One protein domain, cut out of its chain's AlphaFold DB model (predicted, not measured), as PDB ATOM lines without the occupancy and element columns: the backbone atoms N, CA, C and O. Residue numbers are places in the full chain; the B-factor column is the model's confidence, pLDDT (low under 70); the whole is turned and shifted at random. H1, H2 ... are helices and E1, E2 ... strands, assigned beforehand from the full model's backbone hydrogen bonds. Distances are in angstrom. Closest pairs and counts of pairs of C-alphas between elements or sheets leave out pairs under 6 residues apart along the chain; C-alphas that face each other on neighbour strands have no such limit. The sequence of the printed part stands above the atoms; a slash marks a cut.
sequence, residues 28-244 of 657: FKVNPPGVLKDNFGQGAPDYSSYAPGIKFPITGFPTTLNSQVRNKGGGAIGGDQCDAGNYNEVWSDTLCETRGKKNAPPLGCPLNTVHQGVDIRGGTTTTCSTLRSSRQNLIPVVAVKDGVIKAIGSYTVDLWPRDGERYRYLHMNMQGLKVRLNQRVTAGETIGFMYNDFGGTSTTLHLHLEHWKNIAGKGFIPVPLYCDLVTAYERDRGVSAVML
ATOM      1  N   PHE A  28       8.695  -7.635  -8.564       75.62
ATOM      2  CA  PHE A  28       7.420  -8.151  -8.047       75.62
ATOM      3  C   PHE A  28       6.278  -7.812  -9.008       75.62
ATOM      4  O   PHE A  28       6.305  -6.799  -9.700       75.62
ATOM      5  N   LYS A  29       5.272  -8.684  -9.092       78.06
ATOM      6  CA  LYS A  29       4.186  -8.554 -10.073       78.06
ATOM      7  C   LYS A  29       2.975  -7.885  -9.447       78.06
ATOM      8  O   LYS A  29       2.538  -8.285  -8.367       78.06
ATOM      9  N   VAL A  30       2.403  -6.928 -10.166       76.81
ATOM     10  CA  VAL A  30       1.224  -6.172  -9.739       76.81
ATOM     11  C   VAL A  30       0.208  -6.113 -10.877       76.81
ATOM     12  O   VAL A  30       0.585  -6.048 -12.045       76.81
ATOM     13  N   ASN A  31      -1.079  -6.144 -10.565       76.25
ATOM     14  CA  ASN A  31      -2.128  -5.861 -11.537       76.25
ATOM     15  C   ASN A  31      -2.340  -4.338 -11.677       76.25
ATOM     16  O   ASN A  31      -1.932  -3.573 -10.806       76.25
ATOM     17  N   PRO A  32      -2.975  -3.868 -12.762       64.56
ATOM     18  CA  PRO A  32      -3.447  -2.488 -12.867       64.56
ATOM     19  C   PRO A  32      -4.338  -2.064 -11.678       64.56
ATOM     20  O   PRO A  32      -5.090  -2.902 -11.173       64.56
ATOM     21  N   PRO A  33      -4.310  -0.785 -11.241       68.62
ATOM     22  CA  PRO A  33      -5.300  -0.252 -10.305       68.62
ATOM     23  C   PRO A  33      -6.717  -0.532 -10.815       68.62
ATOM     24  O   PRO A  33      -6.977  -0.532 -12.022       68.62
ATOM     25  N   GLY A  34      -7.630  -0.830  -9.894       67.06
ATOM     26  CA  GLY A  34      -8.989  -1.254 -10.222       67.06
ATOM     27  C   GLY A  34      -9.134  -2.694 -10.741       67.06
ATOM     28  O   GLY A  34     -10.263  -3.146 -10.930       67.06
ATOM     29  N   VAL A  35      -8.053  -3.458 -10.937       74.56
ATOM     30  CA  VAL A  35      -8.165  -4.907 -11.172       74.56
ATOM     31  C   VAL A  35      -8.293  -5.620  -9.835       74.56
ATOM     32  O   VAL A  35      -7.336  -5.728  -9.067       74.56
ATOM     33  N   LEU A  36      -9.501  -6.119  -9.585       75.25
ATOM     34  CA  LEU A  36      -9.875  -6.798  -8.351       75.25
ATOM     35  C   LEU A  36      -9.798  -8.310  -8.527       75.25
ATOM     36  O   LEU A  36     -10.122  -8.850  -9.591       75.25
ATOM     37  N   LYS A  37      -9.438  -9.018  -7.456       74.75
ATOM     38  CA  LYS A  37      -9.409 -10.482  -7.467       74.75
ATOM     39  C   LYS A  37     -10.791 -11.048  -7.810       74.75
ATOM     40  O   LYS A  37     -11.796 -10.653  -7.221       74.75
ATOM     41  N   ASP A  38     -10.829 -11.971  -8.771       69.25
ATOM     42  CA  ASP A  38     -12.046 -12.604  -9.306       69.25
ATOM     43  C   ASP A  38     -13.115 -11.613  -9.810       69.25
ATOM     44  O   ASP A  38     -14.295 -11.956  -9.863       69.25
ATOM     45  N   ASN A  39     -12.723 -10.376 -10.150       60.91
ATOM     46  CA  ASN A  39     -13.640  -9.269 -10.449       60.91
ATOM     47  C   ASN A  39     -14.675  -9.035  -9.329       60.91
ATOM     48  O   ASN A  39     -15.842  -8.739  -9.587       60.91
ATOM     49  N   PHE A  40     -14.265  -9.205  -8.065       72.00
ATOM     50  CA  PHE A  40     -15.150  -9.090  -6.908       72.00
ATOM     51  C   PHE A  40     -15.438  -7.631  -6.530       72.00
ATOM     52  O   PHE A  40     -14.962  -7.105  -5.524       72.00
ATOM     53  N   GLY A  41     -16.247  -6.978  -7.353       74.94
ATOM     54  CA  GLY A  41     -16.586  -5.565  -7.247       74.94
ATOM     55  C   GLY A  41     -16.414  -4.871  -8.585       74.94
ATOM     56  O   GLY A  41     -16.310  -5.511  -9.630       74.94
ATOM     57  N   GLN A  42     -16.388  -3.546  -8.547       72.19
ATOM     58  CA  GLN A  42     -16.117  -2.722  -9.718       72.19
ATOM     59  C   GLN A  42     -15.002  -1.752  -9.346       72.19
ATOM     60  O   GLN A  42     -15.240  -0.784  -8.627       72.19
ATOM     61  N   GLY A  43     -13.779  -2.072  -9.767       67.69
ATOM     62  CA  GLY A  43     -12.596  -1.296  -9.423       67.69
ATOM     63  C   GLY A  43     -12.548   0.068 -10.102       67.69
ATOM     64  O   GLY A  43     -13.220   0.310 -11.104       67.69
ATOM     65  N   ALA A  44     -11.730   0.958  -9.546       72.31
ATOM     66  CA  ALA A  44     -11.458   2.274 -10.108       72.31
ATOM     67  C   ALA A  44     -10.100   2.246 -10.835       72.31
ATOM     68  O   ALA A  44      -9.071   2.146 -10.164       72.31
ATOM     69  N   PRO A  45     -10.064   2.322 -12.179       63.91
ATOM     70  CA  PRO A  45      -8.812   2.374 -12.931       63.91
ATOM     71  C   PRO A  45      -8.200   3.781 -12.840       63.91
ATOM     72  O   PRO A  45      -8.242   4.556 -13.794       63.91
ATOM     73  N   ASP A  46      -7.676   4.126 -11.663       68.81
ATOM     74  CA  ASP A  46      -7.061   5.421 -11.369       68.81
ATOM     75  C   ASP A  46      -5.571   5.250 -11.051       68.81
ATOM     76  O   ASP A  46      -5.186   4.644 -10.050       68.81
ATOM     77  N   TYR A  47      -4.734   5.798 -11.929       64.81
ATOM     78  CA  TYR A  47      -3.276   5.803 -11.806       64.81
ATOM     79  C   TYR A  47      -2.728   7.042 -11.095       64.81
ATOM     80  O   TYR A  47      -1.515   7.160 -10.912       64.81
ATOM     81  N   SER A  48      -3.595   7.981 -10.723       72.12
ATOM     82  CA  SER A  48      -3.187   9.235 -10.107       72.12
ATOM     83  C   SER A  48      -2.525   8.979  -8.755       72.12
ATOM     84  O   SER A  48      -3.005   8.192  -7.939       72.12
ATOM     85  N   SER A  49      -1.435   9.696  -8.494       77.69
ATOM     86  CA  SER A  49      -0.800   9.710  -7.179       77.69
ATOM     87  C   SER A  49      -1.535  10.694  -6.270       77.69
ATOM     88  O   SER A  49      -1.532  11.909  -6.503       77.69
ATOM     89  N   TYR A  50      -2.170  10.185  -5.216       82.38
ATOM     90  CA  TYR A  50      -2.830  11.022  -4.214       82.38
ATOM     91  C   TYR A  50      -1.958  11.227  -2.979       82.38
ATOM     92  O   TYR A  50      -2.155  12.230  -2.279       82.38
ATOM     93  N   ALA A  51      -1.004  10.326  -2.749       86.06
ATOM     94  CA  ALA A  51      -0.079  10.274  -1.627       86.06
ATOM     95  C   ALA A  51       1.398  10.220  -2.088       86.06
ATOM     96  O   ALA A  51       2.134   9.313  -1.692       86.06
ATOM     97  N   PRO A  52       1.881  11.186  -2.893       79.69
ATOM     98  CA  PRO A  52       3.246  11.138  -3.399       79.69
ATOM     99  C   PRO A  52       4.260  11.141  -2.254       79.69
ATOM    100  O   PRO A  52       4.174  11.938  -1.313       79.69
ATOM    101  N   GLY A  53       5.239  10.244  -2.351       80.88
ATOM    102  CA  GLY A  53       6.369  10.186  -1.434       80.88
ATOM    103  C   GLY A  53       6.096   9.522  -0.082       80.88
ATOM    104  O   GLY A  53       7.008   9.518   0.749       80.88
ATOM    105  N   ILE A  54       4.923   8.923   0.152       91.50
ATOM    106  CA  ILE A  54       4.670   8.180   1.395       91.50
ATOM    107  C   ILE A  54       5.656   7.031   1.606       91.50
ATOM    108  O   ILE A  54       6.167   6.457   0.648       91.50
ATOM    109  N   LYS A  55       5.931   6.685   2.863       96.00
ATOM    110  CA  LYS A  55       6.620   5.451   3.250       96.00
ATOM    111  C   LYS A  55       5.687   4.257   3.114       96.00
ATOM    112  O   LYS A  55       4.508   4.355   3.446       96.00
ATOM    113  N   PHE A  56       6.216   3.128   2.657       97.75
ATOM    114  CA  PHE A  56       5.460   1.888   2.634       97.75
ATOM    115  C   PHE A  56       5.190   1.430   4.079       97.75
ATOM    116  O   PHE A  56       6.120   1.395   4.890       97.75
ATOM    117  N   PRO A  57       3.942   1.085   4.443       97.81
ATOM    118  CA  PRO A  57       3.539   0.966   5.842       97.81
ATOM    119  C   PRO A  57       4.108  -0.260   6.561       97.81
ATOM    120  O   PRO A  57       4.092  -0.266   7.784       97.81
ATOM    121  N   ILE A  58       4.609  -1.281   5.854       96.00
ATOM    122  CA  ILE A  58       5.233  -2.475   6.453       96.00
ATOM    123  C   ILE A  58       6.737  -2.478   6.169       96.00
ATOM    124  O   ILE A  58       7.167  -2.491   5.014       96.00
ATOM    125  N   THR A  59       7.557  -2.550   7.214       88.38
ATOM    126  CA  THR A  59       9.025  -2.592   7.089       88.38
ATOM    127  C   THR A  59       9.598  -3.944   7.511       88.38
ATOM    128  O   THR A  59       9.028  -4.620   8.360       88.38
ATOM    129  N   GLY A  60      10.717  -4.356   6.907       84.25
ATOM    130  CA  GLY A  60      11.476  -5.549   7.310       84.25
ATOM    131  C   GLY A  60      10.882  -6.912   6.925       84.25
ATOM    132  O   GLY A  60      11.509  -7.929   7.198       84.25
ATOM    133  N   PHE A  61       9.715  -6.960   6.274       91.44
ATOM    134  CA  PHE A  61       9.045  -8.212   5.890       91.44
ATOM    135  C   PHE A  61       8.606  -8.208   4.418       91.44
ATOM    136  O   PHE A  61       8.223  -7.149   3.917       91.44
ATOM    137  N   PRO A  62       8.604  -9.353   3.706       90.19
ATOM    138  CA  PRO A  62       7.917  -9.479   2.416       90.19
ATOM    139  C   PRO A  62       6.462  -9.013   2.519       90.19
ATOM    140  O   PRO A  62       5.888  -9.009   3.609       90.19
ATOM    141  N   THR A  63       5.863  -8.550   1.427       91.94
ATOM    142  CA  THR A  63       4.496  -8.018   1.470       91.94
ATOM    143  C   THR A  63       3.717  -8.363   0.210       91.94
ATOM    144  O   THR A  63       4.291  -8.453  -0.875       91.94
ATOM    145  N   THR A  64       2.410  -8.547   0.368       90.94
ATOM    146  CA  THR A  64       1.433  -8.700  -0.711       90.94
ATOM    147  C   THR A  64       0.223  -7.802  -0.468       90.94
ATOM    148  O   THR A  64      -0.270  -7.720   0.656       90.94
ATOM    149  N   LEU A  65      -0.252  -7.110  -1.510       95.00
ATOM    150  CA  LEU A  65      -1.563  -6.454  -1.486       95.00
ATOM    151  C   LEU A  65      -2.559  -7.374  -2.177       95.00
ATOM    152  O   LEU A  65      -2.407  -7.681  -3.358       95.00
ATOM    153  N   ASN A  66      -3.528  -7.876  -1.424       91.94
ATOM    154  CA  ASN A  66      -4.510  -8.823  -1.926       91.94
ATOM    155  C   ASN A  66      -5.789  -8.802  -1.097       91.94
ATOM    156  O   ASN A  66      -5.819  -8.342   0.043       91.94
ATOM    157  N   SER A  67      -6.857  -9.318  -1.699       90.31
ATOM    158  CA  SER A  67      -8.195  -9.278  -1.123       90.31
ATOM    159  C   SER A  67      -8.249  -9.964   0.237       90.31
ATOM    160  O   SER A  67      -7.929 -11.147   0.357       90.31
ATOM    161  N   GLN A  68      -8.777  -9.290   1.262       90.31
ATOM    162  CA  GLN A  68      -9.105  -9.966   2.518       90.31
ATOM    163  C   GLN A  68     -10.182 -11.051   2.338       90.31
ATOM    164  O   GLN A  68     -10.146 -12.070   3.028       90.31
ATOM    165  N   VAL A  69     -11.137 -10.845   1.423       85.62
ATOM    166  CA  VAL A  69     -12.342 -11.682   1.286       85.62
ATOM    167  C   VAL A  69     -12.170 -12.793   0.255       85.62
ATOM    168  O   VAL A  69     -12.642 -13.910   0.482       85.62
ATOM    169  N   ARG A  70     -11.513 -12.493  -0.871       84.38
ATOM    170  CA  ARG A  70     -11.344 -13.413  -2.008       84.38
ATOM    171  C   ARG A  70     -10.073 -14.247  -1.935       84.38
ATOM    172  O   ARG A  70      -9.809 -15.037  -2.829       84.38
ATOM    173  N   ASN A  71      -9.292 -14.108  -0.877       86.00
ATOM    174  CA  ASN A  71      -8.175 -14.999  -0.610       86.00
ATOM    175  C   ASN A  71      -8.572 -16.140   0.321       86.00
ATOM    176  O   ASN A  71      -9.593 -16.083   1.008       86.00
ATOM    177  N   LYS A  72      -7.745 -17.188   0.359       87.44
ATOM    178  CA  LYS A  72      -7.966 -18.330   1.250       87.44
ATOM    179  C   LYS A  72      -7.928 -17.885   2.709       87.44
ATOM    180  O   LYS A  72      -7.121 -17.035   3.089       87.44
ATOM    181  N   GLY A  73      -8.838 -18.432   3.507       83.81
ATOM    182  CA  GLY A  73      -9.115 -17.979   4.873       83.81
ATOM    183  C   GLY A  73      -9.857 -16.644   4.956       83.81
ATOM    184  O   GLY A  73     -10.160 -16.192   6.058       83.81
ATOM    185  N   GLY A  74     -10.155 -16.021   3.814       76.88
ATOM    186  CA  GLY A  74     -11.149 -14.967   3.675       76.88
ATOM    187  C   GLY A  74     -12.561 -15.552   3.651       76.88
ATOM    188  O   GLY A  74     -12.776 -16.705   3.271       76.88
ATOM    189  N   GLY A  75     -13.543 -14.749   4.062       65.12
ATOM    190  CA  GLY A  75     -14.919 -15.204   4.294       65.12
ATOM    191  C   GLY A  75     -15.674 -15.757   3.074       65.12
ATOM    192  O   GLY A  75     -16.770 -16.271   3.264       65.12
ATOM    193  N   ALA A  76     -15.135 -15.665   1.848       65.75
ATOM    194  CA  ALA A  76     -15.836 -16.080   0.624       65.75
ATOM    195  C   ALA A  76     -15.325 -17.371  -0.040       65.75
ATOM    196  O   ALA A  76     -16.077 -17.973  -0.801       65.75
ATOM    197  N   ILE A  77     -14.073 -17.788   0.190       59.94
ATOM    198  CA  ILE A  77     -13.471 -18.959  -0.492       59.94
ATOM    199  C   ILE A  77     -13.183 -20.117   0.483       59.94
ATOM    200  O   ILE A  77     -13.003 -21.258   0.063       59.94
ATOM    201  N   GLY A  78     -13.197 -19.861   1.797       68.62
ATOM    202  CA  GLY A  78     -12.791 -20.848   2.799       68.62
ATOM    203  C   GLY A  78     -11.276 -21.094   2.792       68.62
ATOM    204  O   GLY A  78     -10.508 -20.352   2.176       68.62
ATOM    205  N   GLY A  79     -10.818 -22.119   3.510       85.62
ATOM    206  CA  GLY A  79      -9.389 -22.424   3.665       85.62
ATOM    207  C   GLY A  79      -8.709 -21.636   4.790       85.62
ATOM    208  O   GLY A  79      -9.365 -21.169   5.718       85.62
ATOM    209  N   ASP A  80      -7.383 -21.510   4.718       90.00
ATOM    210  CA  ASP A  80      -6.561 -20.955   5.799       90.00
ATOM    211  C   ASP A  80      -5.931 -19.608   5.409       90.00
ATOM    212  O   ASP A  80      -5.385 -19.452   4.317       90.00
ATOM    213  N   GLN A  81      -5.977 -18.624   6.311       93.00
ATOM    214  CA  GLN A  81      -5.419 -17.283   6.078       93.00
ATOM    215  C   GLN A  81      -3.881 -17.267   5.989       93.00
ATOM    216  O   GLN A  81      -3.299 -16.318   5.456       93.00
ATOM    217  N   CYS A  82      -3.225 -18.316   6.485       94.31
ATOM    218  CA  CYS A  82      -1.789 -18.536   6.396       94.31
ATOM    219  C   CYS A  82      -1.375 -19.371   5.171       94.31
ATOM    220  O   CYS A  82      -0.188 -19.664   5.025       94.31
ATOM    221  N   ASP A  83      -2.305 -19.728   4.275       92.94
ATOM    222  CA  ASP A  83      -1.989 -20.442   3.031       92.94
ATOM    223  C   ASP A  83      -0.898 -19.717   2.227       92.94
ATOM    224  O   ASP A  83      -0.916 -18.492   2.084       92.94
ATOM    225  N   ALA A  84       0.058 -20.481   1.690       87.12
ATOM    226  CA  ALA A  84       1.208 -19.946   0.961       87.12
ATOM    227  C   ALA A  84       0.814 -19.091  -0.254       87.12
ATOM    228  O   ALA A  84       1.526 -18.146  -0.596       87.12
ATOM    229  N   GLY A  85      -0.343 -19.364  -0.866       82.31
ATOM    230  CA  GLY A  85      -0.886 -18.563  -1.959       82.31
ATOM    231  C   GLY A  85      -1.173 -17.111  -1.570       82.31
ATOM    232  O   GLY A  85      -1.110 -16.250  -2.436       82.31
ATOM    233  N   ASN A  86      -1.399 -16.810  -0.285       86.56
ATOM    234  CA  ASN A  86      -1.625 -15.441   0.189       86.56
ATOM    235  C   ASN A  86      -0.329 -14.605   0.275       86.56
ATOM    236  O   ASN A  86      -0.415 -13.379   0.356       86.56
ATOM    237  N   TYR A  87       0.850 -15.245   0.266       84.62
ATOM    238  CA  TYR A  87       2.164 -14.607   0.478       84.62
ATOM    239  C   TYR A  87       3.091 -14.671  -0.747       84.62
ATOM    240  O   TYR A  87       4.180 -14.114  -0.709       84.62
ATOM    241  N   ASN A  88       2.651 -15.318  -1.832       71.38
ATOM    242  CA  ASN A  88       3.359 -15.412  -3.118       71.38
ATOM    243  C   ASN A  88       2.490 -14.909  -4.286       71.38
ATOM    244  O   ASN A  88       2.666 -15.314  -5.436       71.38
ATOM    245  N   GLU A  89       1.496 -14.077  -3.984       62.91
ATOM    246  CA  GLU A  89       0.512 -13.611  -4.957       62.91
ATOM    247  C   GLU A  89       0.997 -12.395  -5.750       62.91
ATOM    248  O   GLU A  89       1.742 -11.550  -5.249       62.91
ATOM    249  N   VAL A  90       0.492 -12.277  -6.978       77.38
ATOM    250  CA  VAL A  90       0.491 -11.019  -7.727       77.38
ATOM    251  C   VAL A  90      -0.357 -10.006  -6.966       77.38
ATOM    252  O   VAL A  90      -1.512 -10.284  -6.634       77.38
ATOM    253  N   TRP A  91       0.192  -8.821  -6.712       89.31
ATOM    254  CA  TRP A  91      -0.548  -7.801  -5.984       89.31
ATOM    255  C   TRP A  91      -1.761  -7.359  -6.796       89.31
ATOM    256  O   TRP A  91      -1.652  -7.114  -7.995       89.31
ATOM    257  N   SER A  92      -2.905  -7.206  -6.148       81.88
ATOM    258  CA  SER A  92      -4.133  -6.712  -6.772       81.88
ATOM    259  C   SER A  92      -4.686  -5.560  -5.957       81.88
ATOM    260  O   SER A  92      -4.497  -5.512  -4.740       81.88
ATOM    261  N   ASP A  93      -5.349  -4.630  -6.632       87.25
ATOM    262  CA  ASP A  93      -6.063  -3.574  -5.935       87.25
ATOM    263  C   ASP A  93      -7.233  -4.193  -5.160       87.25
ATOM    264  O   ASP A  93      -7.859  -5.159  -5.603       87.25
ATOM    265  N   THR A  94      -7.507  -3.647  -3.982       94.12
ATOM    266  CA  THR A  94      -8.649  -4.049  -3.159       94.12
ATOM    267  C   THR A  94      -9.620  -2.893  -2.941       94.12
ATOM    268  O   THR A  94     -10.646  -3.069  -2.283       94.12
ATOM    269  N   LEU A  95      -9.319  -1.693  -3.447       90.81
ATOM    270  CA  LEU A  95     -10.241  -0.564  -3.436       90.81
ATOM    271  C   LEU A  95     -11.476  -0.892  -4.285       90.81
ATOM    272  O   LEU A  95     -11.377  -1.521  -5.331       90.81
ATOM    273  N   CYS A  96     -12.659  -0.463  -3.849       86.81
ATOM    274  CA  CYS A  96     -13.929  -0.748  -4.525       86.81
ATOM    275  C   CYS A  96     -14.339  -2.233  -4.592       86.81
ATOM    276  O   CYS A  96     -15.348  -2.545  -5.232       86.81
ATOM    277  N   GLU A  97     -13.639  -3.148  -3.909       90.00
ATOM    278  CA  GLU A  97     -14.152  -4.509  -3.734       90.00
ATOM    279  C   GLU A  97     -15.530  -4.490  -3.077       90.00
ATOM    280  O   GLU A  97     -15.795  -3.675  -2.188       90.00
ATOM    281  N   THR A  98     -16.406  -5.415  -3.476       84.50
ATOM    282  CA  THR A  98     -17.750  -5.494  -2.901       84.50
ATOM    283  C   THR A  98     -17.656  -5.721  -1.391       84.50
ATOM    284  O   THR A  98     -17.093  -6.713  -0.914       84.50
ATOM    285  N   ARG A  99     -18.206  -4.779  -0.620       86.62
ATOM    286  CA  ARG A  99     -18.304  -4.813   0.849       86.62
ATOM    287  C   ARG A  99     -19.640  -4.214   1.292       86.62
ATOM    288  O   ARG A  99     -20.492  -3.873   0.475       86.62
ATOM    289  N   GLY A 100     -19.823  -4.069   2.603       84.94
ATOM    290  CA  GLY A 100     -20.971  -3.357   3.162       84.94
ATOM    291  C   GLY A 100     -21.098  -1.925   2.627       84.94
ATOM    292  O   GLY A 100     -20.106  -1.280   2.287       84.94
ATOM    293  N   LYS A 101     -22.339  -1.432   2.568       90.81
ATOM    294  CA  LYS A 101     -22.677  -0.089   2.084       90.81
ATOM    295  C   LYS A 101     -21.940   1.004   2.870       90.81
ATOM    296  O   LYS A 101     -21.890   0.969   4.099       90.81
ATOM    297  N   LYS A 102     -21.411   1.996   2.156       89.19
ATOM    298  CA  LYS A 102     -20.670   3.148   2.672       89.19
ATOM    299  C   LYS A 102     -21.384   4.445   2.322       89.19
ATOM    300  O   LYS A 102     -21.893   4.608   1.217       89.19
ATOM    301  N   ASN A 103     -21.363   5.387   3.260       87.62
ATOM    302  CA  ASN A 103     -21.906   6.731   3.047       87.62
ATOM    303  C   ASN A 103     -20.948   7.622   2.239       87.62
ATOM    304  O   ASN A 103     -21.393   8.544   1.567       87.62
ATOM    305  N   ALA A 104     -19.647   7.327   2.290       87.25
ATOM    306  CA  ALA A 104     -18.599   8.013   1.538       87.25
ATOM    307  C   ALA A 104     -17.810   6.980   0.711       87.25
ATOM    308  O   ALA A 104     -16.779   6.489   1.184       87.25
ATOM    309  N   PRO A 105     -18.309   6.563  -0.468       89.94
ATOM    310  CA  PRO A 105     -17.535   5.698  -1.352       89.94
ATOM    311  C   PRO A 105     -16.222   6.395  -1.756       89.94
ATOM    312  O   PRO A 105     -16.207   7.625  -1.868       89.94
ATOM    313  N   PRO A 106     -15.123   5.646  -1.954       92.75
ATOM    314  CA  PRO A 106     -13.875   6.232  -2.425       92.75
ATOM    315  C   PRO A 106     -14.033   6.917  -3.777       92.75
ATOM    316  O   PRO A 106     -14.889   6.549  -4.588       92.75
ATOM    317  N   LEU A 107     -13.169   7.896  -4.030       86.50
ATOM    318  CA  LEU A 107     -13.082   8.566  -5.319       86.50
ATOM    319  C   LEU A 107     -12.891   7.532  -6.440       86.50
ATOM    320  O   LEU A 107     -12.025   6.668  -6.356       86.50
ATOM    321  N   GLY A 108     -13.727   7.623  -7.475       76.06
ATOM    322  CA  GLY A 108     -13.691   6.726  -8.632       76.06
ATOM    323  C   GLY A 108     -14.470   5.417  -8.471       76.06
ATOM    324  O   GLY A 108     -14.764   4.789  -9.485       76.06
ATOM    325  N   CYS A 109     -14.879   5.015  -7.259       82.88
ATOM    326  CA  CYS A 109     -15.692   3.809  -7.106       82.88
ATOM    327  C   CYS A 109     -17.127   4.034  -7.630       82.88
ATOM    328  O   CYS A 109     -17.793   4.983  -7.204       82.88
ATOM    329  N   PRO A 110     -17.651   3.148  -8.496       75.50
ATOM    330  CA  PRO A 110     -18.969   3.321  -9.114       75.50
ATOM    331  C   PRO A 110     -20.135   2.898  -8.207       75.50
ATOM    332  O   PRO A 110     -21.279   3.282  -8.448       75.50
ATOM    333  N   LEU A 111     -19.865   2.120  -7.153       78.50
ATOM    334  CA  LEU A 111     -20.865   1.608  -6.216       78.50
ATOM    335  C   LEU A 111     -20.668   2.194  -4.811       78.50
ATOM    336  O   LEU A 111     -19.598   2.689  -4.463       78.50
ATOM    337  N   ASN A 112     -21.698   2.096  -3.967       85.31
ATOM    338  CA  ASN A 112     -21.601   2.430  -2.541       85.31
ATOM    339  C   ASN A 112     -21.377   1.200  -1.645       85.31
ATOM    340  O   ASN A 112     -21.041   1.358  -0.477       85.31
ATOM    341  N   THR A 113     -21.523  -0.017  -2.164       86.12
ATOM    342  CA  THR A 113     -21.167  -1.280  -1.495       86.12
ATOM    343  C   THR A 113     -19.704  -1.606  -1.760       86.12
ATOM    344  O   THR A 113     -19.391  -2.457  -2.591       86.12
ATOM    345  N   VAL A 114     -18.807  -0.868  -1.108       92.06
ATOM    346  CA  VAL A 114     -17.397  -0.798  -1.508       92.06
ATOM    347  C   VAL A 114     -16.430  -0.845  -0.337       92.06
ATOM    348  O   VAL A 114     -16.699  -0.366   0.768       92.06
ATOM    349  N   HIS A 115     -15.264  -1.409  -0.612       95.31
ATOM    350  CA  HIS A 115     -14.083  -1.333   0.224       95.31
ATOM    351  C   HIS A 115     -13.397   0.035   0.083       95.31
ATOM    352  O   HIS A 115     -13.306   0.565  -1.024       95.31
ATOM    353  N   GLN A 116     -12.946   0.623   1.200       95.06
ATOM    354  CA  GLN A 116     -12.496   2.024   1.259       95.06
ATOM    355  C   GLN A 116     -10.976   2.225   1.271       95.06
ATOM    356  O   GLN A 116     -10.513   3.365   1.279       95.06
ATOM    357  N   GLY A 117     -10.209   1.141   1.240       94.88
ATOM    358  CA  GLY A 117      -8.758   1.187   1.344       94.88
ATOM    359  C   GLY A 117      -8.103  -0.016   0.694       94.88
ATOM    360  O   GLY A 117      -8.723  -0.730  -0.104       94.88
ATOM    361  N   VAL A 118      -6.841  -0.225   1.051       97.56
ATOM    362  CA  VAL A 118      -6.049  -1.334   0.537       97.56
ATOM    363  C   VAL A 118      -5.662  -2.297   1.653       97.56
ATOM    364  O   VAL A 118      -5.160  -1.868   2.694       97.56
ATOM    365  N   ASP A 119      -5.904  -3.588   1.428       97.94
ATOM    366  CA  ASP A 119      -5.528  -4.664   2.343       97.94
ATOM    367  C   ASP A 119      -4.094  -5.131   2.043       97.94
ATOM    368  O   ASP A 119      -3.725  -5.399   0.897       97.94
ATOM    369  N   ILE A 120      -3.266  -5.210   3.086       98.06
ATOM    370  CA  ILE A 120      -1.822  -5.429   2.998       98.06
ATOM    371  C   ILE A 120      -1.426  -6.563   3.948       98.06
ATOM    372  O   ILE A 120      -1.580  -6.457   5.167       98.06
ATOM    373  N   ARG A 121      -0.865  -7.646   3.412       95.69
ATOM    374  CA  ARG A 121      -0.327  -8.770   4.191       95.69
ATOM    375  C   ARG A 121       1.187  -8.698   4.267       95.69
ATOM    376  O   ARG A 121       1.861  -8.699   3.246       95.69
ATOM    377  N   GLY A 122       1.727  -8.695   5.478       93.44
ATOM    378  CA  GLY A 122       3.163  -8.794   5.722       93.44
ATOM    379  C   GLY A 122       3.617 -10.220   6.048       93.44
ATOM    380  O   GLY A 122       2.908 -10.980   6.706       93.44
ATOM    381  N   GLY A 123       4.847 -10.545   5.663       92.50
ATOM    382  CA  GLY A 123       5.552 -11.763   6.045       92.50
ATOM    383  C   GLY A 123       5.318 -12.940   5.103       92.50
ATOM    384  O   GLY A 123       5.171 -12.777   3.895       92.50
ATOM    385  N   THR A 124       5.352 -14.141   5.673       93.50
ATOM    386  CA  THR A 124       5.168 -15.423   4.978       93.50
ATOM    387  C   THR A 124       4.141 -16.288   5.715       93.50
ATOM    388  O   THR A 124       3.661 -15.922   6.792       93.50
ATOM    389  N   THR A 125       3.856 -17.490   5.203       92.31
ATOM    390  CA  THR A 125       3.068 -18.516   5.913       92.31
ATOM    391  C   THR A 125       3.553 -18.759   7.345       92.31
ATOM    392  O   THR A 125       2.735 -18.890   8.261       92.31
ATOM    393  N   THR A 126       4.871 -18.775   7.564       93.12
ATOM    394  CA  THR A 126       5.455 -18.961   8.898       93.12
ATOM    395  C   THR A 126       5.142 -17.769   9.794       93.12
ATOM    396  O   THR A 126       4.630 -17.953  10.895       93.12
ATOM    397  N   THR A 127       5.357 -16.544   9.302       94.00
ATOM    398  CA  THR A 127       5.052 -15.314  10.050       94.00
ATOM    399  C   THR A 127       3.570 -15.237  10.428       94.00
ATOM    400  O   THR A 127       3.236 -14.918  11.569       94.00
ATOM    401  N   CYS A 128       2.678 -15.597   9.501       95.81
ATOM    402  CA  CYS A 128       1.242 -15.671   9.757       95.81
ATOM    403  C   CYS A 128       0.895 -16.691  10.842       95.81
ATOM    404  O   CYS A 128       0.135 -16.386  11.759       95.81
ATOM    405  N   SER A 129       1.476 -17.891  10.773       95.06
ATOM    406  CA  SER A 129       1.216 -18.944  11.757       95.06
ATOM    407  C   SER A 129       1.652 -18.528  13.165       95.06
ATOM    408  O   SER A 129       0.930 -18.796  14.123       95.06
ATOM    409  N   THR A 130       2.773 -17.806  13.287       94.88
ATOM    410  CA  THR A 130       3.247 -17.230  14.557       94.88
ATOM    411  C   THR A 130       2.302 -16.157  15.105       94.88
ATOM    412  O   THR A 130       1.982 -16.167  16.292       94.88
ATOM    413  N   LEU A 131       1.814 -15.252  14.251       94.50
ATOM    414  CA  LEU A 131       0.843 -14.223  14.648       94.50
ATOM    415  C   LEU A 131      -0.519 -14.815  15.032       94.50
ATOM    416  O   LEU A 131      -1.209 -14.298  15.911       94.50
ATOM    417  N   ARG A 132      -0.914 -15.919  14.391       92.38
ATOM    418  CA  ARG A 132      -2.150 -16.635  14.714       92.38
ATOM    419  C   ARG A 132      -2.074 -17.325  16.073       92.38
ATOM    420  O   ARG A 132      -3.066 -17.329  16.794       92.38
ATOM    421  N   SER A 133      -0.931 -17.920  16.415       90.19
ATOM    422  CA  SER A 133      -0.767 -18.614  17.696       90.19
ATOM    423  C   SER A 133      -0.591 -17.657  18.873       90.19
ATOM    424  O   SER A 133      -0.897 -18.020  20.007       90.19
ATOM    425  N   SER A 134      -0.104 -16.437  18.628       85.88
ATOM    426  CA  SER A 134       0.089 -15.447  19.683       85.88
ATOM    427  C   SER A 134       0.113 -14.017  19.154       85.88
ATOM    428  O   SER A 134       0.631 -13.720  18.078       85.88
ATOM    429  N   ARG A 135      -0.416 -13.097  19.960       83.81
ATOM    430  CA  ARG A 135      -0.498 -11.665  19.655       83.81
ATOM    431  C   ARG A 135       0.845 -10.958  19.856       83.81
ATOM    432  O   ARG A 135       1.043 -10.209  20.810       83.81
ATOM    433  N   GLN A 136       1.789 -11.234  18.964       85.12
ATOM    434  CA  GLN A 136       3.147 -10.698  19.030       85.12
ATOM    435  C   GLN A 136       3.301  -9.383  18.265       85.12
ATOM    436  O   GLN A 136       2.657  -9.131  17.248       85.12
ATOM    437  N   ASN A 137       4.244  -8.568  18.724       95.88
ATOM    438  CA  ASN A 137       4.706  -7.364  18.041       95.88
ATOM    439  C   ASN A 137       5.709  -7.726  16.930       95.88
ATOM    440  O   ASN A 137       6.873  -7.342  16.997       95.88
ATOM    441  N   LEU A 138       5.277  -8.543  15.958       95.62
ATOM    442  CA  LEU A 138       6.186  -9.188  15.003       95.62
ATOM    443  C   LEU A 138       6.430  -8.365  13.737       95.62
ATOM    444  O   LEU A 138       7.581  -8.161  13.374       95.62
ATOM    445  N   ILE A 139       5.370  -7.910  13.063       97.25
ATOM    446  CA  ILE A 139       5.472  -7.175  11.792       97.25
ATOM    447  C   ILE A 139       5.249  -5.685  12.071       97.25
ATOM    448  O   ILE A 139       4.104  -5.303  12.326       97.25
ATOM    449  N   PRO A 140       6.295  -4.836  12.049       97.88
ATOM    450  CA  PRO A 140       6.160  -3.418  12.353       97.88
ATOM    451  C   PRO A 140       5.366  -2.678  11.278       97.88
ATOM    452  O   PRO A 140       5.587  -2.867  10.078       97.88
ATOM    453  N   VAL A 141       4.481  -1.795  11.736       98.69
ATOM    454  CA  VAL A 141       3.749  -0.831  10.914       98.69
ATOM    455  C   VAL A 141       4.286   0.564  11.204       98.69
ATOM    456  O   VAL A 141       4.381   0.958  12.370       98.69
ATOM    457  N   VAL A 142       4.633   1.305  10.153       98.62
ATOM    458  CA  VAL A 142       5.240   2.639  10.248       98.62
ATOM    459  C   VAL A 142       4.283   3.755   9.830       98.62
ATOM    460  O   VAL A 142       3.357   3.552   9.038       98.62
ATOM    461  N   ALA A 143       4.525   4.963  10.337       98.38
ATOM    462  CA  ALA A 143       3.892   6.173   9.837       98.38
ATOM    463  C   ALA A 143       4.279   6.370   8.365       98.38
ATOM    464  O   ALA A 143       5.457   6.383   8.010       98.38
ATOM    465  N   VAL A 144       3.289   6.527   7.490       97.81
ATOM    466  CA  VAL A 144       3.504   6.643   6.039       97.81
ATOM    467  C   VAL A 144       3.943   8.060   5.670       97.81
ATOM    468  O   VAL A 144       4.483   8.287   4.593       97.81
ATOM    469  N   LYS A 145       3.727   9.029   6.562       95.38
ATOM    470  CA  LYS A 145       4.060  10.441   6.384       95.38
ATOM    471  C   LYS A 145       4.254  11.095   7.750       95.38
ATOM    472  O   LYS A 145       3.719  10.602   8.743       95.38
ATOM    473  N   ASP A 146       4.976  12.206   7.792       95.81
ATOM    474  CA  ASP A 146       5.051  13.047   8.986       95.81
ATOM    475  C   ASP A 146       3.651  13.530   9.361       95.81
ATOM    476  O   ASP A 146       2.842  13.829   8.480       95.81
ATOM    477  N   GLY A 147       3.348  13.628  10.654       96.81
ATOM    478  CA  GLY A 147       2.044  14.117  11.087       96.81
ATOM    479  C   GLY A 147       1.769  13.949  12.569       96.81
ATOM    480  O   GLY A 147       2.673  13.745  13.376       96.81
ATOM    481  N   VAL A 148       0.493  14.061  12.930       97.12
ATOM    482  CA  VAL A 148      -0.005  13.896  14.300       97.12
ATOM    483  C   VAL A 148      -1.033  12.772  14.343       97.12
ATOM    484  O   VAL A 148      -1.965  12.744  13.536       97.12
ATOM    485  N   ILE A 149      -0.908  11.878  15.318       98.19
ATOM    486  CA  ILE A 149      -1.926  10.870  15.623       98.19
ATOM    487  C   ILE A 149      -3.103  11.567  16.310       98.19
ATOM    488  O   ILE A 149      -3.035  11.847  17.504       98.19
ATOM    489  N   LYS A 150      -4.176  11.895  15.579       95.50
ATOM    490  CA  LYS A 150      -5.324  12.639  16.149       95.50
ATOM    491  C   LYS A 150      -6.482  11.747  16.598       95.50
ATOM    492  O   LYS A 150      -7.394  12.251  17.245       95.50
ATOM    493  N   ALA A 151      -6.461  10.449  16.296       96.44
ATOM    494  CA  ALA A 151      -7.418   9.506  16.865       96.44
ATOM    495  C   ALA A 151      -6.826   8.097  16.998       96.44
ATOM    496  O   ALA A 151      -6.006   7.660  16.189       96.44
ATOM    497  N   ILE A 152      -7.262   7.396  18.046       98.31
ATOM    498  CA  ILE A 152      -7.014   5.972  18.273       98.31
ATOM    499  C   ILE A 152      -8.357   5.371  18.691       98.31
ATOM    500  O   ILE A 152      -8.905   5.733  19.730       98.31
ATOM    501  N   GLY A 153      -8.918   4.511  17.845       96.06
ATOM    502  CA  GLY A 153     -10.137   3.757  18.125       96.06
ATOM    503  C   GLY A 153      -9.841   2.343  18.622       96.06
ATOM    504  O   GLY A 153      -8.699   1.984  18.891       96.06
ATOM    505  N   SER A 154     -10.870   1.496  18.691       94.31
ATOM    506  CA  SER A 154     -10.733   0.094  19.128       94.31
ATOM    507  C   SER A 154     -10.012  -0.820  18.126       94.31
ATOM    508  O   SER A 154      -9.603  -1.918  18.490       94.31
ATOM    509  N   TYR A 155      -9.861  -0.382  16.874       95.75
ATOM    510  CA  TYR A 155      -9.125  -1.084  15.811       95.75
ATOM    511  C   TYR A 155      -8.506  -0.133  14.779       95.75
ATOM    512  O   TYR A 155      -8.125  -0.573  13.696       95.75
ATOM    513  N   THR A 156      -8.469   1.172  15.071       97.62
ATOM    514  CA  THR A 156      -8.034   2.214  14.128       97.62
ATOM    515  C   THR A 156      -6.991   3.120  14.764       97.62
ATOM    516  O   THR A 156      -7.125   3.494  15.929       97.62
ATOM    517  N   VAL A 157      -5.976   3.496  13.994       98.56
ATOM    518  CA  VAL A 157      -5.062   4.602  14.290       98.56
ATOM    519  C   VAL A 157      -5.134   5.567  13.122       98.56
ATOM    520  O   VAL A 157      -5.108   5.176  11.960       98.56
ATOM    521  N   ASP A 158      -5.255   6.841  13.434       98.50
ATOM    522  CA  ASP A 158      -5.717   7.853  12.506       98.50
ATOM    523  C   ASP A 158      -4.625   8.964  12.540       98.50
ATOM    524  O   ASP A 158      -4.379   9.602  13.573       98.50
ATOM    525  N   LEU A 159      -3.884   9.116  11.433       98.44
ATOM    526  CA  LEU A 159      -2.727  10.014  11.258       98.44
ATOM    527  C   LEU A 159      -3.101  11.196  10.360       98.44
ATOM    528  O   LEU A 159      -3.546  10.995   9.232       98.44
ATOM    529  N   TRP A 160      -2.847  12.422  10.816       97.12
ATOM    530  CA  TRP A 160      -3.046  13.644  10.036       97.12
ATOM    531  C   TRP A 160      -1.704  14.313   9.769       97.12
ATOM    532  O   TRP A 160      -1.138  14.910  10.689       97.12
ATOM    533  N   PRO A 161      -1.213  14.274   8.523       90.31
ATOM    534  CA  PRO A 161      -0.055  15.062   8.119       90.31
ATOM    535  C   PRO A 161      -0.328  16.563   8.168       90.31
ATOM    536  O   PRO A 161       0.529  17.357   8.546       90.31
ATOM    537  N   ARG A 162      -1.543  16.946   7.772       87.81
ATOM    538  CA  ARG A 162      -2.042  18.320   7.706       87.81
ATOM    539  C   ARG A 162      -3.564  18.307   7.643       87.81
ATOM    540  O   ARG A 162      -4.178  17.248   7.506       87.81
ATOM    541  N   ASP A 163      -4.181  19.475   7.725       79.00
ATOM    542  CA  ASP A 163      -5.633  19.574   7.619       79.00
ATOM    543  C   ASP A 163      -6.121  19.173   6.219       79.00
ATOM    544  O   ASP A 163      -5.485  19.457   5.203       79.00
ATOM    545  N   GLY A 164      -7.246  18.458   6.173       82.88
ATOM    546  CA  GLY A 164      -7.807  17.924   4.930       82.88
ATOM    547  C   GLY A 164      -7.105  16.681   4.365       82.88
ATOM    548  O   GLY A 164      -7.487  16.243   3.282       82.88
ATOM    549  N   GLU A 165      -6.138  16.092   5.079       91.00
ATOM    550  CA  GLU A 165      -5.455  14.839   4.719       91.00
ATOM    551  C   GLU A 165      -5.394  13.901   5.936       91.00
ATOM    552  O   GLU A 165      -5.004  14.318   7.028       91.00
ATOM    553  N   ARG A 166      -5.781  12.633   5.762       97.19
ATOM    554  CA  ARG A 166      -5.758  11.623   6.832       97.19
ATOM    555  C   ARG A 166      -5.404  10.246   6.300       97.19
ATOM    556  O   ARG A 166      -6.028   9.785   5.350       97.19
ATOM    557  N   TYR A 167      -4.513   9.551   6.992       98.69
ATOM    558  CA  TYR A 167      -4.278   8.122   6.804       98.69
ATOM    559  C   TYR A 167      -4.924   7.340   7.939       98.69
ATOM    560  O   TYR A 167      -4.809   7.720   9.107       98.69
ATOM    561  N   ARG A 168      -5.615   6.257   7.587       98.56
ATOM    562  CA  ARG A 168      -6.315   5.394   8.534       98.56
ATOM    563  C   ARG A 168      -5.709   4.005   8.524       98.56
ATOM    564  O   ARG A 168      -5.802   3.317   7.517       98.56
ATOM    565  N   TYR A 169      -5.120   3.601   9.640       98.75
ATOM    566  CA  TYR A 169      -4.532   2.282   9.832       98.75
ATOM    567  C   TYR A 169      -5.502   1.419  10.618       98.75
ATOM    568  O   TYR A 169      -5.859   1.759  11.745       98.75
ATOM    569  N   LEU A 170      -5.939   0.316  10.029       98.50
ATOM    570  CA  LEU A 170      -6.903  -0.603  10.612       98.50
ATOM    571  C   LEU A 170      -6.253  -1.954  10.899       98.50
ATOM    572  O   LEU A 170      -5.305  -2.364  10.234       98.50
ATOM    573  N   HIS A 171      -6.809  -2.663  11.877       97.00
ATOM    574  CA  HIS A 171      -6.460  -4.052  12.199       97.00
ATOM    575  C   HIS A 171      -5.035  -4.257  12.724       97.00
ATOM    576  O   HIS A 171      -4.502  -5.362  12.727       97.00
ATOM    577  N   MET A 172      -4.427  -3.198  13.255       97.62
ATOM    578  CA  MET A 172      -3.167  -3.295  13.987       97.62
ATOM    579  C   MET A 172      -3.338  -4.003  15.338       97.62
ATOM    580  O   MET A 172      -4.440  -4.119  15.865       97.62
ATOM    581  N   ASN A 173      -2.232  -4.432  15.946       97.38
ATOM    582  CA  ASN A 173      -2.198  -4.840  17.346       97.38
ATOM    583  C   ASN A 173      -2.407  -3.602  18.239       97.38
ATOM    584  O   ASN A 173      -1.445  -2.917  18.589       97.38
ATOM    585  N   MET A 174      -3.651  -3.333  18.642       96.75
ATOM    586  CA  MET A 174      -4.009  -2.124  19.393       96.75
ATOM    587  C   MET A 174      -3.428  -2.085  20.816       96.75
ATOM    588  O   MET A 174      -3.131  -1.015  21.334       96.75
ATOM    589  N   GLN A 175      -3.188  -3.242  21.434       95.50
ATOM    590  CA  GLN A 175      -2.446  -3.359  22.699       95.50
ATOM    591  C   GLN A 175      -0.930  -3.148  22.531       95.50
ATOM    592  O   GLN A 175      -0.231  -2.884  23.504       95.50
ATOM    593  N   GLY A 176      -0.415  -3.284  21.307       95.88
ATOM    594  CA  GLY A 176       1.005  -3.192  20.969       95.88
ATOM    595  C   GLY A 176       1.419  -1.868  20.325       95.88
ATOM    596  O   GLY A 176       2.524  -1.792  19.785       95.88
ATOM    597  N   LEU A 177       0.560  -0.842  20.333       98.12
ATOM    598  CA  LEU A 177       0.873   0.456  19.731       98.12
ATOM    599  C   LEU A 177       2.137   1.082  20.332       98.12
ATOM    600  O   LEU A 177       2.448   0.930  21.514       98.12
ATOM    601  N   LYS A 178       2.859   1.819  19.490       98.38
ATOM    602  CA  LYS A 178       4.052   2.597  19.858       98.38
ATOM    603  C   LYS A 178       3.797   4.099  19.862       98.38
ATOM    604  O   LYS A 178       4.715   4.883  20.074       98.38
ATOM    605  N   VAL A 179       2.536   4.479  19.681       98.31
ATOM    606  CA  VAL A 179       2.076   5.861  19.679       98.31
ATOM    607  C   VAL A 179       0.916   6.062  20.638       98.31
ATOM    608  O   VAL A 179       0.207   5.124  20.999       98.31
ATOM    609  N   ARG A 180       0.694   7.321  21.003       97.06
ATOM    610  CA  ARG A 180      -0.466   7.785  21.770       97.06
ATOM    611  C   ARG A 180      -1.183   8.923  21.051       97.06
ATOM    612  O   ARG A 180      -0.630   9.561  20.157       97.06
ATOM    613  N   LEU A 181      -2.411   9.200  21.483       97.56
ATOM    614  CA  LEU A 181      -3.187  10.339  21.002       97.56
ATOM    615  C   LEU A 181      -2.374  11.644  21.125       97.56
ATOM    616  O   LEU A 181      -1.707  11.884  22.134       97.56
ATOM    617  N   ASN A 182      -2.452  12.477  20.089       95.44
ATOM    618  CA  ASN A 182      -1.744  13.744  19.887       95.44
ATOM    619  C   ASN A 182      -0.213  13.648  19.744       95.44
ATOM    620  O   ASN A 182       0.463  14.678  19.747       95.44
ATOM    621  N   GLN A 183       0.359  12.451  19.596       98.12
ATOM    622  CA  GLN A 183       1.789  12.299  19.315       98.12
ATOM    623  C   GLN A 183       2.123  12.758  17.890       98.12
ATOM    624  O   GLN A 183       1.441  12.378  16.938       98.12
ATOM    625  N   ARG A 184       3.190  13.556  17.751       97.88
ATOM    626  CA  ARG A 184       3.842  13.818  16.461       97.88
ATOM    627  C   ARG A 184       4.704  12.622  16.084       97.88
ATOM    628  O   ARG A 184       5.421  12.116  16.940       97.88
ATOM    629  N   VAL A 185       4.631  12.216  14.825       98.06
ATOM    630  CA  VAL A 185       5.414  11.115  14.260       98.06
ATOM    631  C   VAL A 185       6.101  11.559  12.977       98.06
ATOM    632  O   VAL A 185       5.599  12.443  12.276       98.06
ATOM    633  N   THR A 186       7.228  10.926  12.670       96.81
ATOM    634  CA  THR A 186       7.961  11.120  11.408       96.81
ATOM    635  C   THR A 186       7.706   9.941  10.467       96.81
ATOM    636  O   THR A 186       7.513   8.811  10.914       96.81
ATOM    637  N   ALA A 187       7.708  10.168   9.157       94.94
ATOM    638  CA  ALA A 187       7.575   9.123   8.153       94.94
ATOM    639  C   ALA A 187       8.639   8.030   8.368       94.94
ATOM    640  O   ALA A 187       9.837   8.306   8.433       94.94
ATOM    641  N   GLY A 188       8.201   6.775   8.458       94.81
ATOM    642  CA  GLY A 188       9.052   5.620   8.751       94.81
ATOM    643  C   GLY A 188       9.178   5.280  10.240       94.81
ATOM    644  O   GLY A 188       9.677   4.205  10.562       94.81
ATOM    645  N   GLU A 189       8.689   6.128  11.151       98.00
ATOM    646  CA  GLU A 189       8.610   5.810  12.580       98.00
ATOM    647  C   GLU A 189       7.614   4.669  12.820       98.00
ATOM    648  O   GLU A 189       6.481   4.713  12.342       98.00
ATOM    649  N   THR A 190       8.014   3.641  13.572       98.44
ATOM    650  CA  THR A 190       7.123   2.530  13.936       98.44
ATOM    651  C   THR A 190       6.005   3.020  14.850       98.44
ATOM    652  O   THR A 190       6.259   3.429  15.979       98.44
ATOM    653  N   ILE A 191       4.757   2.893  14.396       98.50
ATOM    654  CA  ILE A 191       3.559   3.293  15.148       98.50
ATOM    655  C   ILE A 191       2.848   2.113  15.823       98.50
ATOM    656  O   ILE A 191       2.081   2.293  16.768       98.50
ATOM    657  N   GLY A 192       3.125   0.886  15.387       98.19
ATOM    658  CA  GLY A 192       2.601  -0.337  15.991       98.19
ATOM    659  C   GLY A 192       2.932  -1.554  15.139       98.19
ATOM    660  O   GLY A 192       3.981  -1.586  14.501       98.19
ATOM    661  N   PHE A 193       2.054  -2.558  15.135       98.38
ATOM    662  CA  PHE A 193       2.309  -3.839  14.469       98.38
ATOM    663  C   PHE A 193       1.062  -4.354  13.750       98.38
ATOM    664  O   PHE A 193      -0.050  -4.143  14.231       98.38
ATOM    665  N   MET A 194       1.239  -5.031  12.615       97.94
ATOM    666  CA  MET A 194       0.150  -5.638  11.843       97.94
ATOM    667  C   MET A 194      -0.479  -6.788  12.637       97.94
ATOM    668  O   MET A 194       0.245  -7.609  13.203       97.94
ATOM    669  N   TYR A 195      -1.813  -6.865  12.677       97.44
ATOM    670  CA  TYR A 195      -2.524  -7.936  13.373       97.44
ATOM    671  C   TYR A 195      -3.907  -8.190  12.751       97.44
ATOM    672  O   TYR A 195      -4.027  -8.196  11.528       97.44
ATOM    673  N   ASN A 196      -4.927  -8.468  13.569       96.44
ATOM    674  CA  ASN A 196      -6.304  -8.684  13.135       96.44
ATOM    675  C   ASN A 196      -7.370  -8.109  14.088       96.44
ATOM    676  O   ASN A 196      -8.493  -8.626  14.153       96.44
ATOM    677  N   ASP A 197      -7.046  -7.056  14.845       96.25
ATOM    678  CA  ASP A 197      -8.026  -6.443  15.746       96.25
ATOM    679  C   ASP A 197      -9.179  -5.801  14.973       96.25
ATOM    680  O   ASP A 197      -8.979  -5.083  13.996       96.25
ATOM    681  N   PHE A 198     -10.406  -6.001  15.443       93.25
ATOM    682  CA  PHE A 198     -11.603  -5.445  14.798       93.25
ATOM    683  C   PHE A 198     -12.512  -4.680  15.773       93.25
ATOM    684  O   PHE A 198     -13.625  -4.295  15.433       93.25
ATOM    685  N   GLY A 199     -12.068  -4.478  17.021       86.00
ATOM    686  CA  GLY A 199     -12.905  -3.905  18.081       86.00
ATOM    687  C   GLY A 199     -14.064  -4.817  18.512       86.00
ATOM    688  O   GLY A 199     -15.007  -4.348  19.139       86.00
ATOM    689  N   GLY A 200     -13.989  -6.101  18.159       89.69
ATOM    690  CA  GLY A 200     -14.988  -7.139  18.387       89.69
ATOM    691  C   GLY A 200     -14.432  -8.475  17.894       89.69
ATOM    692  O   GLY A 200     -13.287  -8.811  18.196       89.69
ATOM    693  N   THR A 201     -15.202  -9.211  17.091       86.06
ATOM    694  CA  THR A 201     -14.726 -10.436  16.434       86.06
ATOM    695  C   THR A 201     -13.572 -10.128  15.486       86.06
ATOM    696  O   THR A 201     -13.738  -9.360  14.542       86.06
ATOM    697  N   SER A 202     -12.412 -10.733  15.736       89.88
ATOM    698  CA  SER A 202     -11.210 -10.527  14.932       89.88
ATOM    699  C   SER A 202     -11.428 -10.828  13.448       89.88
ATOM    700  O   SER A 202     -12.175 -11.735  13.080       89.88
ATOM    701  N   THR A 203     -10.715 -10.088  12.602       93.44
ATOM    702  CA  THR A 203     -10.657 -10.327  11.154       93.44
ATOM    703  C   THR A 203      -9.495 -11.275  10.806       93.44
ATOM    704  O   THR A 203      -8.954 -11.972  11.676       93.44
ATOM    705  N   THR A 204      -9.098 -11.350   9.537       94.19
ATOM    706  CA  THR A 204      -7.858 -12.025   9.127       94.19
ATOM    707  C   THR A 204      -6.632 -11.162   9.444       94.19
ATOM    708  O   THR A 204      -6.734  -9.953   9.618       94.19
ATOM    709  N   LEU A 205      -5.446 -11.760   9.500       96.44
ATOM    710  CA  LEU A 205      -4.179 -11.065   9.731       96.44
ATOM    711  C   LEU A 205      -3.783 -10.232   8.503       96.44
ATOM    712  O   LEU A 205      -3.332 -10.790   7.500       96.44
ATOM    713  N   HIS A 206      -3.967  -8.914   8.582       97.31
ATOM    714  CA  HIS A 206      -3.578  -7.933   7.564       97.31
ATOM    715  C   HIS A 206      -3.590  -6.517   8.159       97.31
ATOM    716  O   HIS A 206      -4.211  -6.260   9.188       97.31
ATOM    717  N   LEU A 207      -2.909  -5.588   7.499       98.50
ATOM    718  CA  LEU A 207      -3.107  -4.157   7.689       98.50
ATOM    719  C   LEU A 207      -4.124  -3.691   6.649       98.50
ATOM    720  O   LEU A 207      -3.957  -3.979   5.470       98.50
ATOM    721  N   HIS A 208      -5.125  -2.928   7.067       98.50
ATOM    722  CA  HIS A 208      -5.974  -2.192   6.136       98.50
ATOM    723  C   HIS A 208      -5.608  -0.708   6.202       98.50
ATOM    724  O   HIS A 208      -5.590  -0.122   7.287       98.50
ATOM    725  N   LEU A 209      -5.277  -0.103   5.060       98.75
ATOM    726  CA  LEU A 209      -4.846   1.291   4.984       98.75
ATOM    727  C   LEU A 209      -5.774   2.109   4.083       98.75
ATOM    728  O   LEU A 209      -5.937   1.809   2.900       98.75
ATOM    729  N   GLU A 210      -6.327   3.186   4.632       98.38
ATOM    730  CA  GLU A 210      -7.111   4.174   3.884       98.38
ATOM    731  C   GLU A 210      -6.352   5.501   3.794       98.38
ATOM    732  O   GLU A 210      -5.665   5.904   4.738       98.38
ATOM    733  N   HIS A 211      -6.556   6.233   2.701       97.75
ATOM    734  CA  HIS A 211      -6.149   7.627   2.570       97.75
ATOM    735  C   HIS A 211      -7.375   8.481   2.279       97.75
ATOM    736  O   HIS A 211      -8.091   8.241   1.317       97.75
ATOM    737  N   TRP A 212      -7.627   9.475   3.123       97.19
ATOM    738  CA  TRP A 212      -8.739  10.405   3.010       97.19
ATOM    739  C   TRP A 212      -8.225  11.794   2.666       97.19
ATOM    740  O   TRP A 212      -7.333  12.318   3.340       97.19
ATOM    741  N   LYS A 213      -8.836  12.412   1.655       90.38
ATOM    742  CA  LYS A 213      -8.529  13.777   1.226       90.38
ATOM    743  C   LYS A 213      -9.802  14.586   1.074       90.38
ATOM    744  O   LYS A 213     -10.860  14.053   0.744       90.38
ATOM    745  N   ASN A 214      -9.686  15.892   1.280       86.44
ATOM    746  CA  ASN A 214     -10.733  16.818   0.876       86.44
ATOM    747  C   ASN A 214     -10.627  17.067  -0.636       86.44
ATOM    748  O   ASN A 214      -9.672  17.690  -1.099       86.44
ATOM    749  N   ILE A 215     -11.580  16.540  -1.398       83.88
ATOM    750  CA  ILE A 215     -11.632  16.640  -2.856       83.88
ATOM    751  C   ILE A 215     -12.681  17.680  -3.252       83.88
ATOM    752  O   ILE A 215     -13.825  17.641  -2.789       83.88
ATOM    753  N   ALA A 216     -12.295  18.611  -4.126       79.50
ATOM    754  CA  ALA A 216     -13.179  19.670  -4.605       79.50
ATOM    755  C   ALA A 216     -14.479  19.083  -5.185       79.50
ATOM    756  O   ALA A 216     -14.453  18.177  -6.017       79.50
ATOM    757  N   GLY A 217     -15.627  19.565  -4.700       79.19
ATOM    758  CA  GLY A 217     -16.950  19.084  -5.122       79.19
ATOM    759  C   GLY A 217     -17.346  17.687  -4.620       79.19
ATOM    760  O   GLY A 217     -18.439  17.225  -4.938       79.19
ATOM    761  N   LYS A 218     -16.498  17.008  -3.835       81.31
ATOM    762  CA  LYS A 218     -16.775  15.681  -3.250       81.31
ATOM    763  C   LYS A 218     -16.633  15.642  -1.725       81.31
ATOM    764  O   LYS A 218     -17.194  14.752  -1.094       81.31
ATOM    765  N   GLY A 219     -15.940  16.614  -1.133       89.81
ATOM    766  CA  GLY A 219     -15.718  16.698   0.307       89.81
ATOM    767  C   GLY A 219     -14.625  15.742   0.789       89.81
ATOM    768  O   GLY A 219     -13.756  15.330   0.022       89.81
ATOM    769  N   PHE A 220     -14.653  15.412   2.079       91.69
ATOM    770  CA  PHE A 220     -13.659  14.547   2.712       91.69
ATOM    771  C   PHE A 220     -14.007  13.069   2.504       91.69
ATOM    772  O   PHE A 220     -14.828  12.508   3.233       91.69
ATOM    773  N   ILE A 221     -13.389  12.449   1.499       94.06
ATOM    774  CA  ILE A 221     -13.652  11.067   1.075       94.06
ATOM    775  C   ILE A 221     -12.353  10.254   0.969       94.06
ATOM    776  O   ILE A 221     -11.274  10.851   0.862       94.06
ATOM    777  N   PRO A 222     -12.422   8.909   0.984       95.25
ATOM    778  CA  PRO A 222     -11.269   8.086   0.654       95.25
ATOM    779  C   PRO A 222     -10.845   8.303  -0.803       95.25
ATOM    780  O   PRO A 222     -11.685   8.531  -1.676       95.25
ATOM    781  N   VAL A 223      -9.551   8.206  -1.075       92.62
ATOM    782  CA  VAL A 223      -8.961   8.307  -2.415       92.62
ATOM    783  C   VAL A 223      -8.126   7.062  -2.725       92.62
ATOM    784  O   VAL A 223      -7.683   6.386  -1.790       92.62
ATOM    785  N   PRO A 224      -7.899   6.750  -4.012       91.81
ATOM    786  CA  PRO A 224      -7.012   5.665  -4.409       91.81
ATOM    787  C   PRO A 224      -5.627   5.767  -3.767       91.81
ATOM    788  O   PRO A 224      -5.048   6.846  -3.669       91.81
ATOM    789  N   LEU A 225      -5.121   4.618  -3.312       91.75
ATOM    790  CA  LEU A 225      -3.831   4.497  -2.622       91.75
ATOM    791  C   LEU A 225      -2.962   3.364  -3.190       91.75
ATOM    792  O   LEU A 225      -1.771   3.296  -2.899       91.75
ATOM    793  N   TYR A 226      -3.531   2.479  -4.013       90.88
ATOM    794  CA  TYR A 226      -2.835   1.307  -4.548       90.88
ATOM    795  C   TYR A 226      -1.542   1.681  -5.281       90.88
ATOM    796  O   TYR A 226      -0.475   1.174  -4.943       90.88
ATOM    797  N   CYS A 227      -1.605   2.636  -6.214       81.00
ATOM    798  CA  CYS A 227      -0.423   3.068  -6.956       81.00
ATOM    799  C   CYS A 227       0.619   3.803  -6.099       81.00
ATOM    800  O   CYS A 227       1.823   3.628  -6.300       81.00
ATOM    801  N   ASP A 228       0.185   4.569  -5.098       90.00
ATOM    802  CA  ASP A 228       1.100   5.189  -4.136       90.00
ATOM    803  C   ASP A 228       1.815   4.128  -3.274       90.00
ATOM    804  O   ASP A 228       2.989   4.278  -2.949       90.00
ATOM    805  N   LEU A 229       1.149   3.015  -2.946       95.44
ATOM    806  CA  LEU A 229       1.754   1.894  -2.218       95.44
ATOM    807  C   LEU A 229       2.720   1.080  -3.079       95.44
ATOM    808  O   LEU A 229       3.771   0.682  -2.581       95.44
ATOM    809  N   VAL A 230       2.400   0.859  -4.357       87.06
ATOM    810  CA  VAL A 230       3.319   0.219  -5.313       87.06
ATOM    811  C   VAL A 230       4.610   1.033  -5.415       87.06
ATOM    812  O   VAL A 230       5.689   0.499  -5.167       87.06
ATOM    813  N   THR A 231       4.498   2.339  -5.669       85.00
ATOM    814  CA  THR A 231       5.665   3.229  -5.811       85.00
ATOM    815  C   THR A 231       6.446   3.398  -4.506       85.00
ATOM    816  O   THR A 231       7.679   3.432  -4.516       85.00
ATOM    817  N   ALA A 232       5.764   3.443  -3.358       88.31
ATOM    818  CA  ALA A 232       6.421   3.456  -2.055       88.31
ATOM    819  C   ALA A 232       7.203   2.161  -1.793       88.31
ATOM    820  O   ALA A 232       8.320   2.227  -1.280       88.31
ATOM    821  N   TYR A 233       6.656   0.998  -2.165       91.56
ATOM    822  CA  TYR A 233       7.346  -0.285  -2.013       91.56
ATOM    823  C   TYR A 233       8.572  -0.388  -2.920       91.56
ATOM    824  O   TYR A 233       9.639  -0.771  -2.441       91.56
ATOM    825  N   GLU A 234       8.444   0.008  -4.193       84.75
ATOM    826  CA  GLU A 234       9.565   0.076  -5.138       84.75
ATOM    827  C   GLU A 234      10.717   0.902  -4.561       84.75
ATOM    828  O   GLU A 234      11.850   0.426  -4.449       84.75
ATOM    829  N   ARG A 235      10.403   2.119  -4.100       88.94
ATOM    830  CA  ARG A 235      11.385   3.040  -3.525       88.94
ATOM    831  C   ARG A 235      11.997   2.513  -2.230       88.94
ATOM    832  O   ARG A 235      13.211   2.558  -2.068       88.94
ATOM    833  N   ASP A 236      11.176   2.058  -1.285       85.75
ATOM    834  CA  ASP A 236      11.646   1.719   0.062       85.75
ATOM    835  C   ASP A 236      12.326   0.344   0.131       85.75
ATOM    836  O   ASP A 236      13.101   0.098   1.056       85.75
ATOM    837  N   ARG A 237      12.061  -0.555  -0.827       82.81
ATOM    838  CA  ARG A 237      12.706  -1.876  -0.910       82.81
ATOM    839  C   ARG A 237      13.758  -1.980  -2.012       82.81
ATOM    840  O   ARG A 237      14.439  -3.000  -2.070       82.81
ATOM    841  N   GLY A 238      13.902  -0.961  -2.862       79.25
ATOM    842  CA  GLY A 238      14.826  -0.995  -3.998       79.25
ATOM    843  C   GLY A 238      14.453  -2.070  -5.021       79.25
ATOM    844  O   GLY A 238      15.331  -2.715  -5.590       79.25
ATOM    845  N   VAL A 239      13.153  -2.299  -5.208       76.81
ATOM    846  CA  VAL A 239      12.593  -3.283  -6.147       76.81
ATOM    847  C   VAL A 239      11.810  -2.573  -7.243       76.81
ATOM    848  O   VAL A 239      11.490  -1.396  -7.111       76.81
ATOM    849  N   SER A 240      11.494  -3.268  -8.333       74.75
ATOM    850  CA  SER A 240      10.634  -2.732  -9.391       74.75
ATOM    851  C   SER A 240       9.367  -3.568  -9.532       74.75
ATOM    852  O   SER A 240       9.387  -4.795  -9.428       74.75
ATOM    853  N   ALA A 241       8.246  -2.887  -9.729       71.00
ATOM    854  CA  ALA A 241       6.971  -3.503 -10.021       71.00
ATOM    855  C   ALA A 241       6.876  -3.793 -11.520       71.00
ATOM    856  O   ALA A 241       7.116  -2.925 -12.363       71.00
ATOM    857  N   VAL A 242       6.446  -5.005 -11.853       67.69
ATOM    858  CA  VAL A 242       6.046  -5.388 -13.204       67.69
ATOM    859  C   VAL A 242       4.526  -5.351 -13.261       67.69
ATOM    860  O   VAL A 242       3.855  -6.233 -12.716       67.69
ATOM    861  N   MET A 243       3.991  -4.316 -13.916       59.44
ATOM    862  CA  MET A 243       2.558  -4.200 -14.192       59.44
ATOM    863  C   MET A 243       2.137  -5.297 -15.171       59.44
ATOM    864  O   MET A 243       2.633  -5.374 -16.297       59.44
ATOM    865  N   LEU A 244       1.204  -6.146 -14.759       45.78
ATOM    866  CA  LEU A 244       0.620  -7.162 -15.623       45.78
ATOM    867  C   LEU A 244      -0.417  -6.543 -16.569       45.78
ATOM    868  O   LEU A 244      -1.017  -5.509 -16.285       45.78
TER     869      LEU A 244
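AT A GLANCE: This is residues 28 to 244 of the 657 residues of the protein "Peptidase_M23 domain-containing protein" of Rhizobium sp. Leaf453 (UniProt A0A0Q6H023). With little regular structure, this rounded body has long loops around a strongly twisted, branched, antiparallel sheet of E2, E4, E6, E7, E8, E10 and E11. H2 grazes that sheet and leads to parallel pair E1 and E12; E5 and E9 form another, antiparallel pair. The printed part has 217 residues, 80 in two named helices and twelve strands, order E1 E2 E3 E4 H1 E5 E6 E7 E8 E9 E10 E11 H2 E12, class mixed. It is compact, radius of gyration of the C-alphas 15.8 A, spans 43 by 37 by 37 A.

IN THESE COORDINATES: E10, residues 207 to 215, runs 24.8 A from C-alpha (-3.107, -4.157, 7.689). Its sheet includes E2, 63 to 65; E4, 118 to 122; E6, 147 to 152; E7, 156 to 162, 18.3 A; E8, 165 to 170; E11, 219 to 223. Elsewhere are E1, 28 to 30; E3, 98 to 101; H1, 125 to 133; E5, 140 to 142; E9, 190 to 193; H2, 226 to 237; E12, 240 to 243, ending at C-alpha (2.558, -4.200, -14.192).

HOW THE PARTS SIT: E4 and E11 lie on one side of E10, E8 on the other, N 210 and O 168 within hydrogen-bond range at 2.9 A. E6, E7 and E8 form a meander, each the antiparallel neighbour of the one before. H1 is not on the sheet; E3 pairs with no named strand. In H1 and H2 every O i to N i+4 pair is within hydrogen-bond range.

THE WHOLE: The C-alphas farthest apart, of Ser 133 and Gly 217, are 46.9 A apart. The printed part has no cut; long links include E1 to E2 and E2 to E3. pLDDT is under 70 in 17 residues, among them 242 to 244.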